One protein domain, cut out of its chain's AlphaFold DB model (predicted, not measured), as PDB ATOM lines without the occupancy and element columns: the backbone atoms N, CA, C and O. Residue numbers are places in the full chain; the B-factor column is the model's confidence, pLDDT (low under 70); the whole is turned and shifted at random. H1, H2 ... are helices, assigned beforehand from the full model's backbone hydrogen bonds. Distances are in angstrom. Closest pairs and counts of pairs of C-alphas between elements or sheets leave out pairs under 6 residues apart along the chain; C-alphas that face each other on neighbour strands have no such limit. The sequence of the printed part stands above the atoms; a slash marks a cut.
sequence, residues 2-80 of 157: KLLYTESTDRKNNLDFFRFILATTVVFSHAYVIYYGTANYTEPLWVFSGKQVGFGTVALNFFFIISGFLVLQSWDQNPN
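What this domain is: This is residues 2 to 80 of the 157 residues of the protein "Acyltransferase family protein" of Spirosoma endbachense (UniProt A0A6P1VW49). Two long helices, H1 and H3, run side by side in opposite ways, and short H2 sits in the turn at one end. At the other end, residues 2 to 14 stick out as a long tail with no named element, and residues 71 to 80, of which 71 to 77 belong to H3, stick out too. The printed part has 79 residues with three named helices, in the order H1, H2, H3, and no named strand, all helix by class. It is an extended rod, with a radius of gyration of the C-alphas of 18.3 A and spans of 62 by 22 by 21 A.

Where its parts are: After residues 2 to 14, H1 takes residues 15 to 36, from C-alpha 15 at (165.689, 213.506, 161.182), and is 32.3 A long. H2 is residues 44 to 48. H3 is residues 55 to 77, 33.2 A long, ending with C-alpha 77 at (154.582, 217.678, 148.843).

How they stand to each other: H1 and H3 touch, with the C-alphas of Val 26 and Gly 56 closest at 4.6 A. They run opposite ways at a shallow tilt of 28 degrees. H2 is close to but not clearly touching H3; the closest C-alphas, of Leu 45 and Phe 55, are 6.1 A apart. H1 and H2 are apart. Every O i to N i+4 pair is within hydrogen-bond range in H2 and H3, and 16 of 18 in H1.

The domain as a whole: The C-alphas of Lys 2 and Gly 37, the two farthest apart, are 63.5 A apart. The printed part has no cut, and both links between helices are short. Residues 2 to 13 and 37 to 43 have pLDDT under 70.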
ATOM      1  N   LYS A   2     139.464 201.204 146.803       46.72
ATOM      2  CA  LYS A   2     140.163 202.301 147.493       46.72
ATOM      3  C   LYS A   2     141.300 201.642 148.286       46.72
ATOM      4  O   LYS A   2     141.034 200.977 149.283       46.72
ATOM      5  N   LEU A   3     142.517 201.669 147.745       51.44
ATOM      6  CA  LEU A   3     143.660 200.904 148.251       51.44
ATOM      7  C   LEU A   3     144.310 201.597 149.465       51.44
ATOM      8  O   LEU A   3     144.835 202.694 149.348       51.44
ATOM      9  N   LEU A   4     144.199 200.937 150.622       55.38
ATOM     10  CA  LEU A   4     145.232 200.625 151.629       55.38
ATOM     11  C   LEU A   4     146.322 201.647 152.024       55.38
ATOM     12  O   LEU A   4     147.389 201.229 152.465       55.38
ATOM     13  N   TYR A   5     146.065 202.949 151.991       50.50
ATOM     14  CA  TYR A   5     146.902 203.897 152.734       50.50
ATOM     15  C   TYR A   5     146.012 204.695 153.679       50.50
ATOM     16  O   TYR A   5     145.329 205.638 153.283       50.50
ATOM     17  N   THR A   6     145.987 204.288 154.949       48.28
ATOM     18  CA  THR A   6     145.721 205.254 156.015       48.28
ATOM     19  C   THR A   6     146.809 206.307 155.866       48.28
ATOM     20  O   THR A   6     147.987 205.978 155.986       48.28
ATOM     21  N   GLU A   7     146.423 207.544 155.556       55.50
ATOM     22  CA  GLU A   7     147.257 208.728 155.759       55.50
ATOM     23  C   GLU A   7     147.712 208.697 157.220       55.50
ATOM     24  O   GLU A   7     146.985 209.103 158.132       55.50
ATOM     25  N   SER A   8     148.881 208.106 157.470       50.56
ATOM     26  CA  SER A   8     149.509 208.114 158.777       50.56
ATOM     27  C   SER A   8     149.940 209.552 159.019       50.56
ATOM     28  O   SER A   8     151.034 209.972 158.656       50.56
ATOM     29  N   THR A   9     149.043 210.317 159.631       51.38
ATOM     30  CA  THR A   9     149.250 211.695 160.087       51.38
ATOM     31  C   THR A   9     150.328 211.808 161.173       51.38
ATOM     32  O   THR A   9     150.621 212.908 161.646       51.38
ATOM     33  N   ASP A  10     150.974 210.697 161.539       51.69
ATOM     34  CA  ASP A  10     152.083 210.659 162.479       51.69
ATOM     35  C   ASP A  10     153.395 211.026 161.768       51.69
ATOM     36  O   ASP A  10     154.158 210.186 161.288       51.69
ATOM     37  N   ARG A  11     153.658 212.333 161.684       56.69
ATOM     38  CA  ARG A  11     154.943 212.904 161.254       56.69
ATOM     39  C   ARG A  11     156.035 212.666 162.307       56.69
ATOM     40  O   ARG A  11     156.633 213.616 162.802       56.69
ATOM     41  N   LYS A  12     156.344 211.411 162.637       55.56
ATOM     42  CA  LYS A  12     157.533 211.054 163.432       55.56
ATOM     43  C   LYS A  12     158.771 211.060 162.547       55.56
ATOM     44  O   LYS A  12     159.349 210.025 162.226       55.56
ATOM     45  N   ASN A  13     159.159 212.250 162.098       64.81
ATOM     46  CA  ASN A  13     160.401 212.413 161.371       64.81
ATOM     47  C   ASN A  13     161.553 212.606 162.368       64.81
ATOM     48  O   ASN A  13     161.817 213.715 162.823       64.81
ATOM     49  N   ASN A  14     162.254 211.521 162.698       80.44
ATOM     50  CA  ASN A  14     163.398 211.554 163.617       80.44
ATOM     51  C   ASN A  14     164.652 212.212 163.003       80.44
ATOM     52  O   ASN A  14     165.706 212.241 163.639       80.44
ATOM     53  N   LEU A  15     164.577 212.766 161.787       83.00
ATOM     54  CA  LEU A  15     165.689 213.506 161.182       83.00
ATOM     55  C   LEU A  15     166.086 214.744 161.996       83.00
ATOM     56  O   LEU A  15     167.253 215.135 161.966       83.00
ATOM     57  N   ASP A  16     165.168 215.328 162.767       84.31
ATOM     58  CA  ASP A  16     165.502 216.431 163.672       84.31
ATOM     59  C   ASP A  16     166.406 215.975 164.833       84.31
ATOM     60  O   ASP A  16     167.290 216.724 165.248       84.31
ATOM     61  N   PHE A  17     166.287 214.720 165.283       88.31
ATOM     62  CA  PHE A  17     167.205 214.140 166.267       88.31
ATOM     63  C   PHE A  17     168.608 213.932 165.682       88.31
ATOM     64  O   PHE A  17     169.604 214.301 166.303       88.31
ATOM     65  N   PHE A  18     168.708 213.433 164.447       89.81
ATOM     66  CA  PHE A  18     169.999 213.337 163.758       89.81
ATOM     67  C   PHE A  18     170.638 214.712 163.553       89.81
ATOM     68  O   PHE A  18     171.836 214.875 163.770       89.81
ATOM     69  N   ARG A  19     169.848 215.729 163.200       89.75
ATOM     70  CA  ARG A  19     170.332 217.114 163.102       89.75
ATOM     71  C   ARG A  19     170.862 217.640 164.424       89.75
ATOM     72  O   ARG A  19     171.878 218.326 164.411       89.75
ATOM     73  N   PHE A  20     170.206 217.313 165.534       90.81
ATOM     74  CA  PHE A  20     170.692 217.662 166.863       90.81
ATOM     75  C   PHE A  20     172.062 217.029 167.137       90.81
ATOM     76  O   PHE A  20     173.002 217.755 167.447       90.81
ATOM     77  N   ILE A  21     172.223 215.719 166.905       92.94
ATOM     78  CA  ILE A  21     173.516 215.021 167.065       92.94
ATOM     79  C   ILE A  21     174.613 215.661 166.202       92.94
ATOM     80  O   ILE A  21     175.735 215.886 166.667       92.94
ATOM     81  N   LEU A  22     174.297 215.973 164.942       91.88
ATOM     82  CA  LEU A  22     175.242 216.608 164.024       91.88
ATOM     83  C   LEU A  22     175.625 218.012 164.504       91.88
ATOM     84  O   LEU A  22     176.808 218.334 164.544       91.88
ATOM     85  N   ALA A  23     174.655 218.827 164.930       91.12
ATOM     86  CA  ALA A  23     174.912 220.161 165.467       91.12
ATOM     87  C   ALA A  23     175.778 220.108 166.736       91.12
ATOM     88  O   ALA A  23     176.731 220.876 166.855       91.12
ATOM     89  N   THR A  24     175.518 219.168 167.650       91.88
ATOM     90  CA  THR A  24     176.355 218.953 168.840       91.88
ATOM     91  C   THR A  24     177.779 218.549 168.464       91.88
ATOM     92  O   THR A  24     178.728 219.069 169.044       91.88
ATOM     93  N   THR A  25     177.950 217.689 167.457       89.56
ATOM     94  CA  THR A  25     179.278 217.309 166.943       89.56
ATOM     95  C   THR A  25     180.047 218.516 166.382       89.56
ATOM     96  O   THR A  25     181.246 218.648 166.627       89.56
ATOM     97  N   VAL A  26     179.372 219.438 165.685       87.94
ATOM     98  CA  VAL A  26     179.989 220.685 165.183       87.94
ATOM     99  C   VAL A  26     180.411 221.598 166.333       87.94
ATOM    100  O   VAL A  26     181.536 222.095 166.334       87.94
ATOM    101  N   VAL A  27     179.543 221.781 167.334       89.19
ATOM    102  CA  VAL A  27     179.861 222.563 168.542       89.19
ATOM    103  C   VAL A  27     181.063 221.966 169.271       89.19
ATOM    104  O   VAL A  27     181.970 222.701 169.649       89.19
ATOM    105  N   PHE A  28     181.105 220.640 169.416       87.19
ATOM    106  CA  PHE A  28     182.231 219.939 170.025       87.19
ATOM    107  C   PHE A  28     183.534 220.210 169.270       87.19
ATOM    108  O   PHE A  28     184.519 220.591 169.889       87.19
ATOM    109  N   SER A  29     183.527 220.102 167.939       84.25
ATOM    110  CA  SER A  29     184.686 220.413 167.093       84.25
ATOM    111  C   SER A  29     185.159 221.869 167.258       84.25
ATOM    112  O   SER A  29     186.351 222.123 167.424       84.25
ATOM    113  N   HIS A  30     184.242 222.841 167.301       84.25
ATOM    114  CA  HIS A  30     184.599 224.256 167.487       84.25
ATOM    115  C   HIS A  30     185.076 224.590 168.907       84.25
ATOM    116  O   HIS A  30     185.896 225.494 169.068       84.25
ATOM    117  N   ALA A  31     184.631 223.859 169.933       85.62
ATOM    118  CA  ALA A  31     185.107 224.051 171.302       85.62
ATOM    119  C   ALA A  31     186.632 223.853 171.414       85.62
ATOM    120  O   ALA A  31     187.298 224.603 172.126       85.62
ATOM    121  N   TYR A  32     187.195 222.910 170.652       80.38
ATOM    122  CA  TYR A  32     188.643 222.701 170.559       80.38
ATOM    123  C   TYR A  32     189.365 223.894 169.927       80.38
ATOM    124  O   TYR A  32     190.347 224.380 170.481       80.38
ATOM    125  N   VAL A  33     188.845 224.424 168.816       79.12
ATOM    126  CA  VAL A  33     189.427 225.603 168.149       79.12
ATOM    127  C   VAL A  33     189.436 226.814 169.083       79.12
ATOM    128  O   VAL A  33     190.429 227.536 169.137       79.12
ATOM    129  N   ILE A  34     188.363 227.011 169.852       80.56
ATOM    130  CA  ILE A  34     188.256 228.106 170.825       80.56
ATOM    131  C   ILE A  34     189.246 227.915 171.981       80.56
ATOM    132  O   ILE A  34     189.898 228.874 172.380       80.56
ATOM    133  N   TYR A  35     189.383 226.695 172.509       81.44
ATOM    134  CA  TYR A  35     190.276 226.417 173.638       81.44
ATOM    135  C   TYR A  35     191.761 226.523 173.260       81.44
ATOM    136  O   TYR A  35     192.547 227.109 174.000       81.44
ATOM    137  N   TYR A  36     192.154 225.967 172.112       76.69
ATOM    138  CA  TYR A  36     193.555 225.926 171.681       76.69
ATOM    139  C   TYR A  36     193.966 227.119 170.806       76.69
ATOM    140  O   TYR A  36     195.150 227.281 170.517       76.69
ATOM    141  N   GLY A  37     193.018 227.960 170.378       68.81
ATOM    142  CA  GLY A  37     193.286 229.182 169.612       68.81
ATOM    143  C   GLY A  37     193.866 228.937 168.216       68.81
ATOM    144  O   GLY A  37     194.519 229.809 167.649       68.81
ATOM    145  N   THR A  38     193.698 227.736 167.658       66.00
ATOM    146  CA  THR A  38     194.253 227.374 166.352       66.00
ATOM    147  C   THR A  38     193.396 226.316 165.671       66.00
ATOM    148  O   THR A  38     193.046 225.302 166.266       66.00
ATOM    149  N   ALA A  39     193.109 226.529 164.385       63.78
ATOM    150  CA  ALA A  39     192.359 225.582 163.557       63.78
ATOM    151  C   ALA A  39     193.180 224.341 163.141       63.78
ATOM    152  O   ALA A  39     192.616 223.349 162.694       63.78
ATOM    153  N   ASN A  40     194.513 224.378 163.279       57.34
ATOM    154  CA  ASN A  40     195.418 223.317 162.814       57.34
ATOM    155  C   ASN A  40     195.531 222.103 163.747       57.34
ATOM    156  O   ASN A  40     196.022 221.055 163.315       57.34
ATOM    157  N   TYR A  41     195.113 222.220 165.005       58.88
ATOM    158  CA  TYR A  41     195.241 221.153 165.991       58.88
ATOM    159  C   TYR A  41     194.068 221.194 166.960       58.88
ATOM    160  O   TYR A  41     193.783 222.267 167.481       58.88
ATOM    161  N   THR A  42     193.454 220.022 167.211       64.62
ATOM    162  CA  THR A  42     193.112 219.462 168.548       64.62
ATOM    163  C   THR A  42     191.829 218.628 168.641       64.62
ATOM    164  O   THR A  42     191.520 218.150 169.725       64.62
ATOM    165  N   GLU A  43     191.123 218.318 167.551       68.25
ATOM    166  CA  GLU A  43     190.058 217.303 167.623       68.25
ATOM    167  C   GLU A  43     190.597 215.869 167.371       68.25
ATOM    168  O   GLU A  43     191.457 215.683 166.502       68.25
ATOM    169  N   PRO A  44     190.114 214.828 168.086       71.81
ATOM    170  CA  PRO A  44     190.679 213.474 167.997       71.81
ATOM    171  C   PRO A  44     190.676 212.866 166.584       71.81
ATOM    172  O   PRO A  44     191.644 212.211 166.196       71.81
ATOM    173  N   LEU A  45     189.626 213.117 165.787       72.38
ATOM    174  CA  LEU A  45     189.549 212.631 164.401       72.38
ATOM    175  C   LEU A  45     190.580 213.291 163.490       72.38
ATOM    176  O   LEU A  45     191.118 212.622 162.616       72.38
ATOM    177  N   TRP A  46     190.884 214.568 163.712       75.25
ATOM    178  CA  TRP A  46     191.857 215.292 162.901       75.25
ATOM    179  C   TRP A  46     193.254 214.689 163.040       75.25
ATOM    180  O   TRP A  46     193.972 214.530 162.055       75.25
ATOM    181  N   VAL A  47     193.622 214.285 164.259       75.44
ATOM    182  CA  VAL A  47     194.894 213.601 164.528       75.44
ATOM    183  C   VAL A  47     194.884 212.186 163.947       75.44
ATOM    184  O   VAL A  47     195.827 211.804 163.259       75.44
ATOM    185  N   PHE A  48     193.807 211.428 164.169       75.88
ATOM    186  CA  PHE A  48     193.690 210.045 163.697       75.88
ATOM    187  C   PHE A  48     193.662 209.928 162.163       75.88
ATOM    188  O   PHE A  48     194.247 209.011 161.598       75.88
ATOM    189  N   SER A  49     193.033 210.885 161.477       74.25
ATOM    190  CA  SER A  49     192.912 210.923 160.015       74.25
ATOM    191  C   SER A  49     194.138 211.525 159.310       74.25
ATOM    192  O   SER A  49     194.078 211.784 158.107       74.25
ATOM    193  N   GLY A  50     195.227 211.830 160.023       75.31
ATOM    194  CA  GLY A  50     196.405 212.457 159.417       75.31
ATOM    195  C   GLY A  50     196.146 213.874 158.887       75.31
ATOM    196  O   GLY A  50     196.695 214.247 157.854       75.31
ATOM    197  N   LYS A  51     195.315 214.666 159.584       74.88
ATOM    198  CA  LYS A  51     194.931 216.052 159.236       74.88
ATOM    199  C   LYS A  51     194.120 216.197 157.942       74.88
ATOM    200  O   LYS A  51     194.161 217.241 157.298       74.88
ATOM    201  N   GLN A  52     193.405 215.146 157.541       73.69
ATOM    202  CA  GLN A  52     192.585 215.156 156.325       73.69
ATOM    203  C   GLN A  52     191.100 215.402 156.612       73.69
ATOM    204  O   GLN A  52     190.424 216.061 155.825       73.69
ATOM    205  N   VAL A  53     190.583 214.870 157.725       74.31
ATOM    206  CA  VAL A  53     189.149 214.884 158.038       74.31
ATOM    207  C   VAL A  53     188.919 215.198 159.515       74.31
ATOM    208  O   VAL A  53     189.526 214.586 160.393       74.31
ATOM    209  N   GLY A  54     188.024 216.152 159.777       81.06
ATOM    210  CA  GLY A  54     187.616 216.583 161.111       81.06
ATOM    211  C   GLY A  54     186.190 216.166 161.477       81.06
ATOM    212  O   GLY A  54     185.364 215.925 160.589       81.06
ATOM    213  N   PHE A  55     185.859 216.122 162.775       79.81
ATOM    214  CA  PHE A  55     184.480 215.853 163.220       79.81
ATOM    215  C   PHE A  55     183.531 216.937 162.705       79.81
ATOM    216  O   PHE A  55     182.432 216.626 162.242       79.81
ATOM    217  N   GLY A  56     183.973 218.198 162.736       83.56
ATOM    218  CA  GLY A  56     183.196 219.324 162.228       83.56
ATOM    219  C   GLY A  56     182.870 219.177 160.742       83.56
ATOM    220  O   GLY A  56     181.710 219.285 160.352       83.56
ATOM    221  N   THR A  57     183.863 218.856 159.908       84.12
ATOM    222  CA  THR A  57     183.685 218.724 158.452       84.12
ATOM    223  C   THR A  57     182.723 217.594 158.097       84.12
ATOM    224  O   THR A  57     181.817 217.779 157.286       84.12
ATOM    225  N   VAL A  58     182.876 216.433 158.737       87.88
ATOM    226  CA  VAL A  58     181.990 215.281 158.522       87.88
ATOM    227  C   VAL A  58     180.564 215.607 158.953       87.88
ATOM    228  O   VAL A  58     179.625 215.374 158.190       87.88
ATOM    229  N   ALA A  59     180.392 216.188 160.141       88.75
ATOM    230  CA  ALA A  59     179.072 216.522 160.657       88.75
ATOM    231  C   ALA A  59     178.336 217.530 159.759       88.75
ATOM    232  O   ALA A  59     177.152 217.343 159.471       88.75
ATOM    233  N   LEU A  60     179.035 218.550 159.248       87.56
ATOM    234  CA  LEU A  60     178.462 219.512 158.302       87.56
ATOM    235  C   LEU A  60     178.073 218.858 156.969       87.56
ATOM    236  O   LEU A  60     176.986 219.132 156.459       87.56
ATOM    237  N   ASN A  61     178.893 217.948 156.434       90.38
ATOM    238  CA  ASN A  61     178.562 217.214 155.207       90.38
ATOM    239  C   ASN A  61     177.264 216.409 155.361       90.38
ATOM    240  O   ASN A  61     176.354 216.524 154.537       90.38
ATOM    241  N   PHE A  62     177.126 215.653 156.454       91.06
ATOM    242  CA  PHE A  62     175.883 214.935 156.745       91.06
ATOM    243  C   PHE A  62     174.699 215.883 156.971       91.06
ATOM    244  O   PHE A  62     173.586 215.596 156.527       91.06
ATOM    245  N   PHE A  63     174.926 217.039 157.598       90.06
ATOM    246  CA  PHE A  63     173.886 218.044 157.803       90.06
ATOM    247  C   PHE A  63     173.342 218.584 156.472       90.06
ATOM    248  O   PHE A  63     172.123 218.741 156.319       90.06
ATOM    249  N   PHE A  64     174.217 218.816 155.488       89.56
ATOM    250  CA  PHE A  64     173.819 219.216 154.138       89.56
ATOM    251  C   PHE A  64     173.063 218.109 153.402       89.56
ATOM    252  O   PHE A  64     172.028 218.399 152.803       89.56
ATOM    253  N   ILE A  65     173.505 216.853 153.507       92.00
ATOM    254  CA  ILE A  65     172.823 215.699 152.901       92.00
ATOM    255  C   ILE A  65     171.388 215.567 153.438       92.00
ATOM    256  O   ILE A  65     170.431 215.557 152.662       92.00
ATOM    257  N   ILE A  66     171.211 215.545 154.765       89.50
ATOM    258  CA  ILE A  66     169.884 215.454 155.404       89.50
ATOM    259  C   ILE A  66     169.004 216.644 155.011       89.50
ATOM    260  O   ILE A  66     167.813 216.491 154.729       89.50
ATOM    261  N   SER A  67     169.580 217.846 154.981       86.31
ATOM    262  CA  SER A  67     168.846 219.040 154.569       86.31
ATOM    263  C   SER A  67     168.401 218.952 153.114       86.31
ATOM    264  O   SER A  67     167.250 219.278 152.838       86.31
ATOM    265  N   GLY A  68     169.246 218.442 152.213       86.50
ATOM    266  CA  GLY A  68     168.906 218.187 150.813       86.50
ATOM    267  C   GLY A  68     167.704 217.254 150.659       86.50
ATOM    268  O   GLY A  68     166.751 217.602 149.962       86.50
ATOM    269  N   PHE A  69     167.682 216.131 151.382       86.75
ATOM    270  CA  PHE A  69     166.536 215.214 151.377       86.75
ATOM    271  C   PHE A  69     165.235 215.889 151.822       86.75
ATOM    272  O   PHE A  69     164.201 215.740 151.173       86.75
ATOM    273  N   LEU A  70     165.281 216.699 152.882       82.75
ATOM    274  CA  LEU A  70     164.111 217.434 153.372       82.75
ATOM    275  C   LEU A  70     163.660 218.544 152.414       82.75
ATOM    276  O   LEU A  70     162.470 218.850 152.334       82.75
ATOM    277  N   VAL A  71     164.592 219.143 151.670       83.38
ATOM    278  CA  VAL A  71     164.262 220.090 150.603       83.38
ATOM    279  C   VAL A  71     163.501 219.396 149.474       83.38
ATOM    280  O   VAL A  71     162.461 219.909 149.064       83.38
ATOM    281  N   LEU A  72     163.987 218.242 149.009       83.88
ATOM    282  CA  LEU A  72     163.333 217.455 147.961       83.88
ATOM    283  C   LEU A  72     161.948 216.976 148.409       83.88
ATOM    284  O   LEU A  72     160.972 217.174 147.692       83.88
ATOM    285  N   GLN A  73     161.834 216.462 149.635       81.44
ATOM    286  CA  GLN A  73     160.549 216.064 150.214       81.44
ATOM    287  C   GLN A  73     159.565 217.242 150.309       81.44
ATOM    288  O   GLN A  73     158.379 217.097 150.022       81.44
ATOM    289  N   SER A  74     160.041 218.432 150.692       76.44
ATOM    290  CA  SER A  74     159.202 219.634 150.736       76.44
ATOM    291  C   SER A  74     158.727 220.079 149.352       76.44
ATOM    292  O   SER A  74     157.682 220.726 149.276       76.44
ATOM    293  N   TRP A  75     159.501 219.813 148.297       78.69
ATOM    294  CA  TRP A  75     159.112 220.113 146.921       78.69
ATOM    295  C   TRP A  75     158.038 219.141 146.432       78.69
ATOM    296  O   TRP A  75     157.018 219.579 145.905       78.69
ATOM    297  N   ASP A  76     158.233 217.847 146.689       80.19
ATOM    298  CA  ASP A  76     157.318 216.775 146.286       80.19
ATOM    299  C   ASP A  76     155.920 216.934 146.913       80.19
ATOM    300  O   ASP A  76     154.899 216.730 146.265       80.19
ATOM    301  N   GLN A  77     155.854 217.418 148.159       76.50
ATOM    302  CA  GLN A  77     154.582 217.678 148.843       76.50
ATOM    303  C   GLN A  77     153.808 218.888 148.299       76.50
ATOM    304  O   GLN A  77     152.590 218.930 148.439       76.50
ATOM    305  N   ASN A  78     154.485 219.916 147.774       71.62
ATOM    306  CA  ASN A  78     153.854 221.150 147.289       71.62
ATOM    307  C   ASN A  78     154.775 221.875 146.283       71.62
ATOM    308  O   ASN A  78     155.559 222.742 146.695       71.62
ATOM    309  N   PRO A  79     154.656 221.600 144.971       75.19
ATOM    310  CA  PRO A  79     155.541 222.135 143.933       75.19
ATOM    311  C   PRO A  79     155.181 223.581 143.543       75.19
ATOM    312  O   PRO A  79     154.932 223.901 142.383       75.19
ATOM    313  N   ASN A  80     155.133 224.489 144.521       82.81
ATOM    314  CA  ASN A  80     154.953 225.920 144.285       82.81
ATOM    315  C   ASN A  80     156.233 226.682 144.645       82.81
ATOM    316  O   ASN A  80     156.549 226.895 145.819       82.81
TER     317      ASN A  80